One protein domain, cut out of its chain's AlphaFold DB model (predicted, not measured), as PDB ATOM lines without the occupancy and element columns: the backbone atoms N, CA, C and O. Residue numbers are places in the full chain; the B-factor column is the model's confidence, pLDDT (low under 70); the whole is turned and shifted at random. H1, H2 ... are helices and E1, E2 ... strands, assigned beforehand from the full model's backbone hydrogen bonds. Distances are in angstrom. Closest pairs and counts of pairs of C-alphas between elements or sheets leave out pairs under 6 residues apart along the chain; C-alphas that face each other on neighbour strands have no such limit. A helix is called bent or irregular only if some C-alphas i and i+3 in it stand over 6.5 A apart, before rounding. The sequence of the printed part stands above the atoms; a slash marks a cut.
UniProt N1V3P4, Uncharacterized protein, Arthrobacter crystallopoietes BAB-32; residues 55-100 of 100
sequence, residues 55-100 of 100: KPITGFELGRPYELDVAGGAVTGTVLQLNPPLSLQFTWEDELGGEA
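What this domain is: This is residues 55 to 100 of the 100 residues of an uncharacterized protein of Arthrobacter crystallopoietes BAB-32 (UniProt N1V3P4). This is a small, elongated ribbon of three antiparallel strands built along one long, bent strand, E2: its first part pairs with E1 in one hairpin, and beyond that its last part pairs with E3 in a second hairpin. The first printed residues fold back beside E1, with residues 55 to 56 paired to it, and at the other end of the printed part a short helix, H1, only grazes the sheet near the start of E2. The printed part has 46 residues, with three named strands and one named helix in the order E1, E2, E3, H1; the sheet's order is E1, E2, E3, antiparallel throughout, and the class is mostly strand. It is only just loose, close to compact, with a radius of gyration of the C-alphas of 11.7 A, and spans 36 by 21 by 16 A.

Where its parts are: Start at Lys 55, with its C-alpha at (87.673, 91.239, 31.921), and read on to C-alpha 65 at (79.070, 79.213, 33.170), where E1 begins; it runs over residues 65 to 70, 16.0 A long. E2 takes residues 73 to 83 and measures 28.0 A, ending at C-alpha 83 at (85.442, 74.855, 18.206). E3, residues 87 to 90, is 10.3 A long. H1, residues 95 to 98, is 5.9 A long and ends at C-alpha 98 at (65.117, 93.987, 33.211).

How they stand to each other: Look first at residues 55 to 56, which pair antiparallel with residues 68 to 69 of E1. E1, E2 and E3 form a meander, each strand the antiparallel neighbour of the one before. In the hairpin of E1 and E2, at 133 degrees, N 66 and O 77 are 2.8 A apart and N 68 and O 75 are 2.9 A apart, within hydrogen-bond range. E2 bends by 68 degrees at residue 80. Its pairing is staggered, with E1 over residues 73 to 78 and with E3 over residues 79 to 83. In the hairpin of E2 and E3, at 140 degrees, look at N 83 and O 87, 2.9 A apart. The edge strands E1 and E3 are apart. H1 only grazes the sheet, with its residues 95 to 96; its closest C-alphas to E2 are those of Gly 73 and Glu 95, 7.7 A apart. H1 is too short for any O i to N i+4 pair; its one O i to N i+3 pair is within range.

The domain as a whole: The two C-alphas farthest apart are those of Pro 85 and Ala 100, 38.3 A. The printed part has no cut, and the links E1 to E2, E2 to E3 and E3 to H1 are tight. The mean pLDDT of the printed part is 86.3; look for values under 70 at residues 95 to 100, the last of which is the chain's last residue.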
ATOM      1  N   LYS A  55      86.686  92.053  31.214       93.44
ATOM      2  CA  LYS A  55      87.673  91.239  31.921       93.44
ATOM      3  C   LYS A  55      87.019  89.930  32.380       93.44
ATOM      4  O   LYS A  55      86.111  89.981  33.208       93.44
ATOM      5  N   PRO A  56      87.482  88.757  31.915       90.81
ATOM      6  CA  PRO A  56      86.962  87.491  32.413       90.81
ATOM      7  C   PRO A  56      87.328  87.282  33.875       90.81
ATOM      8  O   PRO A  56      88.497  87.378  34.255       90.81
ATOM      9  N   ILE A  57      86.314  86.997  34.685       88.00
ATOM     10  CA  ILE A  57      86.477  86.571  36.076       88.00
ATOM     11  C   ILE A  57      86.741  85.059  36.104       88.00
ATOM     12  O   ILE A  57      87.576  84.584  36.874       88.00
ATOM     13  N   THR A  58      86.099  84.316  35.200       86.31
ATOM     14  CA  THR A  58      86.318  82.883  34.966       86.31
ATOM     15  C   THR A  58      86.712  82.615  33.510       86.31
ATOM     16  O   THR A  58      86.471  83.430  32.621       86.31
ATOM     17  N   GLY A  59      87.324  81.457  33.246       81.50
ATOM     18  CA  GLY A  59      87.678  81.040  31.886       81.50
ATOM     19  C   GLY A  59      86.471  80.585  31.056       81.50
ATOM     20  O   GLY A  59      85.433  80.208  31.600       81.50
ATOM     21  N   PHE A  60      86.624  80.587  29.729       89.38
ATOM     22  CA  PHE A  60      85.649  79.993  28.812       89.38
ATOM     23  C   PHE A  60      85.894  78.489  28.682       89.38
ATOM     24  O   PHE A  60      86.846  78.051  28.040       89.38
ATOM     25  N   GLU A  61      84.997  77.697  29.263       92.69
ATOM     26  CA  GLU A  61      85.012  76.237  29.181       92.69
ATOM     27  C   GLU A  61      83.667  75.718  28.668       92.69
ATOM     28  O   GLU A  61      82.611  76.145  29.131       92.69
ATOM     29  N   LEU A  62      83.695  74.775  27.721       95.31
ATOM     30  CA  LEU A  62      82.485  74.228  27.105       95.31
ATOM     31  C   LEU A  62      81.524  73.638  28.152       95.31
ATOM     32  O   LEU A  62      81.909  72.786  28.953       95.31
ATOM     33  N   GLY A  63      80.259  74.062  28.107       95.19
ATOM     34  CA  GLY A  63      79.206  73.621  29.021       95.19
ATOM     35  C   GLY A  63      79.307  74.206  30.432       95.19
ATOM     36  O   GLY A  63      78.585  73.756  31.324       95.19
ATOM     37  N   ARG A  64      80.205  75.173  30.666       95.25
ATOM     38  CA  ARG A  64      80.372  75.845  31.958       95.25
ATOM     39  C   ARG A  64      79.874  77.288  31.910       95.25
ATOM     40  O   ARG A  64      79.944  77.921  30.849       95.25
ATOM     41  N   PRO A  65      79.374  77.803  33.048       94.62
ATOM     42  CA  PRO A  65      79.070  79.213  33.170       94.62
ATOM     43  C   PRO A  65      80.355  80.044  33.144       94.62
ATOM     44  O   PRO A  65      81.413  79.577  33.577       94.62
ATOM     45  N   TYR A  66      80.244  81.277  32.667       93.62
ATOM     46  CA  TYR A  66      81.294  82.278  32.737       93.62
ATOM     47  C   TYR A  66      80.771  83.589  33.328       93.62
ATOM     48  O   TYR A  66      79.568  83.853  33.313       93.62
ATOM     49  N   GLU A  67      81.698  84.421  33.796       94.56
ATOM     50  CA  GLU A  67      81.420  85.778  34.259       94.56
ATOM     51  C   GLU A  67      82.429  86.769  33.651       94.56
ATOM     52  O   GLU A  67      83.643  86.522  33.639       94.56
ATOM     53  N   LEU A  68      81.916  87.878  33.114       92.75
ATOM     54  CA  LEU A  68      82.679  88.998  32.561       92.75
ATOM     55  C   LEU A  68      82.387  90.265  33.368       92.75
ATOM     56  O   LEU A  68      81.235  90.664  33.511       92.75
ATOM     57  N   ASP A  69      83.444  90.935  33.814       92.19
ATOM     58  CA  ASP A  69      83.386  92.313  34.301       92.19
ATOM     59  C   ASP A  69      83.446  93.256  33.088       92.19
ATOM     60  O   ASP A  69      84.480  93.352  32.410       92.19
ATOM     61  N   VAL A  70      82.318  93.889  32.761       88.94
ATOM     62  CA  VAL A  70      82.178  94.811  31.627       88.94
ATOM     63  C   VAL A  70      81.960  96.238  32.128       88.94
ATOM     64  O   VAL A  70      81.540  96.485  33.257       88.94
ATOM     65  N   ALA A  71      82.222  97.227  31.274       81.00
ATOM     66  CA  ALA A  71      81.951  98.617  31.624       81.00
ATOM     67  C   ALA A  71      80.437  98.831  31.821       81.00
ATOM     68  O   ALA A  71      79.696  98.943  30.849       81.00
ATOM     69  N   GLY A  72      79.994  98.898  33.079       77.56
ATOM     70  CA  GLY A  72      78.588  99.104  33.437       77.56
ATOM     71  C   GLY A  72      77.922  97.948  34.186       77.56
ATOM     72  O   GLY A  72      76.759  98.098  34.540       77.56
ATOM     73  N   GLY A  73      78.624  96.846  34.471       84.88
ATOM     74  CA  GLY A  73      78.086  95.755  35.286       84.88
ATOM     75  C   GLY A  73      78.813  94.427  35.090       84.88
ATOM     76  O   GLY A  73      79.821  94.350  34.391       84.88
ATOM     77  N   ALA A  74      78.277  93.374  35.702       88.38
ATOM     78  CA  ALA A  74      78.695  92.005  35.433       88.38
ATOM     79  C   ALA A  74      77.758  91.372  34.399       88.38
ATOM     80  O   ALA A  74      76.549  91.600  34.417       88.38
ATOM     81  N   VAL A  75      78.332  90.571  33.509       91.25
ATOM     82  CA  VAL A  75      77.601  89.760  32.534       91.25
ATOM     83  C   VAL A  75      77.896  88.304  32.820       91.25
ATOM     84  O   VAL A  75      79.060  87.919  32.968       91.25
ATOM     85  N   THR A  76      76.854  87.485  32.826       93.31
ATOM     86  CA  THR A  76      76.975  86.036  32.957       93.31
ATOM     87  C   THR A  76      76.492  85.328  31.704       93.31
ATOM     88  O   THR A  76      75.801  85.887  30.854       93.31
ATOM     89  N   GLY A  77      76.875  84.066  31.567       94.19
ATOM     90  CA  GLY A  77      76.400  83.221  30.485       94.19
ATOM     91  C   GLY A  77      76.974  81.821  30.578       94.19
ATOM     92  O   GLY A  77      77.699  81.498  31.513       94.19
ATOM     93  N   THR A  78      76.660  80.974  29.605       96.44
ATOM     94  CA  THR A  78      77.183  79.608  29.482       96.44
ATOM     95  C   THR A  78      77.813  79.423  28.112       96.44
ATOM     96  O   THR A  78      77.223  79.803  27.100       96.44
ATOM     97  N   VAL A  79      78.992  78.799  28.053       96.31
ATOM     98  CA  VAL A  79      79.626  78.452  26.773       96.31
ATOM     99  C   VAL A  79      78.903  77.255  26.160       96.31
ATOM    100  O   VAL A  79      78.966  76.139  26.677       96.31
ATOM    101  N   LEU A  80      78.238  77.476  25.031       97.12
ATOM    102  CA  LEU A  80      77.461  76.461  24.315       97.12
ATOM    103  C   LEU A  80      78.308  75.706  23.288       97.12
ATOM    104  O   LEU A  80      78.097  74.517  23.062       97.12
ATOM    105  N   GLN A  81      79.276  76.389  22.674       96.88
ATOM    106  CA  GLN A  81      80.165  75.801  21.680       96.88
ATOM    107  C   GLN A  81      81.545  76.449  21.721       96.88
ATOM    108  O   GLN A  81      81.667  77.672  21.750       96.88
ATOM    109  N   LEU A  82      82.585  75.618  21.640       95.12
ATOM    110  CA  LEU A  82      83.978  76.042  21.568       95.12
ATOM    111  C   LEU A  82      84.715  75.148  20.559       95.12
ATOM    112  O   LEU A  82      85.170  74.060  20.902       95.12
ATOM    113  N   ASN A  83      84.794  75.588  19.300       95.44
ATOM    114  CA  ASN A  83      85.442  74.855  18.206       95.44
ATOM    115  C   ASN A  83      86.539  75.727  17.567       95.44
ATOM    116  O   ASN A  83      86.255  76.487  16.634       95.44
ATOM    117  N   PRO A  84      87.780  75.666  18.076       93.75
ATOM    118  CA  PRO A  84      88.863  76.514  17.597       93.75
ATOM    119  C   PRO A  84      89.303  76.178  16.161       93.75
ATOM    120  O   PRO A  84      89.485  75.002  15.845       93.75
ATOM    121  N   PRO A  85      89.598  77.168  15.296       94.25
ATOM    122  CA  PRO A  85      89.334  78.605  15.402       94.25
ATOM    123  C   PRO A  85      88.082  79.014  14.598       94.25
ATOM    124  O   PRO A  85      88.085  80.046  13.930       94.25
ATOM    125  N   LEU A  86      87.071  78.144  14.540       93.69
ATOM    126  CA  LEU A  86      85.954  78.240  13.597       93.69
ATOM    127  C   LEU A  86      84.708  78.874  14.207       93.69
ATOM    128  O   LEU A  86      84.017  79.625  13.526       93.69
ATOM    129  N   SER A  87      84.395  78.560  15.465       95.19
ATOM    130  CA  SER A  87      83.150  79.022  16.076       95.19
ATOM    131  C   SER A  87      83.202  79.011  17.598       95.19
ATOM    132  O   SER A  87      83.588  78.008  18.207       95.19
ATOM    133  N   LEU A  88      82.718  80.098  18.185       95.25
ATOM    134  CA  LEU A  88      82.450  80.276  19.606       95.25
ATOM    135  C   LEU A  88      80.973  80.653  19.742       95.25
ATOM    136  O   LEU A  88      80.497  81.518  19.009       95.25
ATOM    137  N   GLN A  89      80.257  80.004  20.655       96.44
ATOM    138  CA  GLN A  89      78.874  80.343  20.977       96.44
ATOM    139  C   GLN A  89      78.698  80.347  22.489       96.44
ATOM    140  O   GLN A  89      79.127  79.412  23.170       96.44
ATOM    141  N   PHE A  90      78.032  81.373  22.998       95.31
ATOM    142  CA  PHE A  90      77.701  81.507  24.406       95.31
ATOM    143  C   PHE A  90      76.367  82.236  24.578       95.31
ATOM    144  O   PHE A  90      75.936  82.960  23.679       95.31
ATOM    145  N   THR A  91      75.703  82.010  25.709       95.25
ATOM    146  CA  THR A  91      74.565  82.843  26.127       95.25
ATOM    147  C   THR A  91      75.068  84.143  26.741       95.25
ATOM    148  O   THR A  91      76.198  84.185  27.214       95.25
ATOM    149  N   TRP A  92      74.241  85.185  26.739       92.44
ATOM    150  CA  TRP A  92      74.560  86.484  27.327       92.44
ATOM    151  C   TRP A  92      73.393  86.933  28.198       92.44
ATOM    152  O   TRP A  92      72.271  87.048  27.706       92.44
ATOM    153  N   GLU A  93      73.663  87.163  29.476       90.81
ATOM    154  CA  GLU A  93      72.704  87.634  30.468       90.81
ATOM    155  C   GLU A  93      73.290  88.878  31.137       90.81
ATOM    156  O   GLU A  93      74.364  88.825  31.739       90.81
ATOM    157  N   ASP A  94      72.591  90.004  31.005       81.06
ATOM    158  CA  ASP A  94      72.918  91.258  31.672       81.06
ATOM    159  C   ASP A  94      71.705  91.792  32.445       81.06
ATOM    160  O   ASP A  94      70.560  91.393  32.221       81.06
ATOM    161  N   GLU A  95      71.957  92.700  33.388       65.25
ATOM    162  CA  GLU A  95      70.890  93.339  34.168       65.25
ATOM    163  C   GLU A  95      70.011  94.279  33.313       65.25
ATOM    164  O   GLU A  95      68.906  94.634  33.725       65.25
ATOM    165  N   LEU A  96      70.448  94.650  32.100       57.81
ATOM    166  CA  LEU A  96      69.703  95.526  31.187       57.81
ATOM    167  C   LEU A  96      68.512  94.820  30.515       57.81
ATOM    168  O   LEU A  96      67.624  95.495  29.997       57.81
ATOM    169  N   GLY A  97      68.420  93.488  30.591       50.56
ATOM    170  CA  GLY A  97      67.223  92.725  30.208       50.56
ATOM    171  C   GLY A  97      66.007  92.919  31.132       50.56
ATOM    172  O   GLY A  97      64.958  92.323  30.889       50.56
ATOM    173  N   GLY A  98      66.138  93.724  32.194       43.94
ATOM    174  CA  GLY A  98      65.117  93.987  33.211       43.94
ATOM    175  C   GLY A  98      64.254  95.237  33.002       43.94
ATOM    176  O   GLY A  98      63.693  95.728  33.981       43.94
ATOM    177  N   GLU A  99      64.130  95.783  31.788       39.09
ATOM    178  CA  GLU A  99      63.077  96.774  31.510       39.09
ATOM    179  C   GLU A  99      61.716  96.062  31.381       39.09
ATOM    180  O   GLU A  99      61.292  95.669  30.293       39.09
ATOM    181  N   ALA A 100      61.056  95.868  32.529       36.56
ATOM    182  CA  ALA A 100      59.639  95.519  32.650       36.56
ATOM    183  C   ALA A 100      58.792  96.757  32.978       36.56
ATOM    184  O   ALA A 100      59.244  97.584  33.806       36.56
TER     185      ALA A 100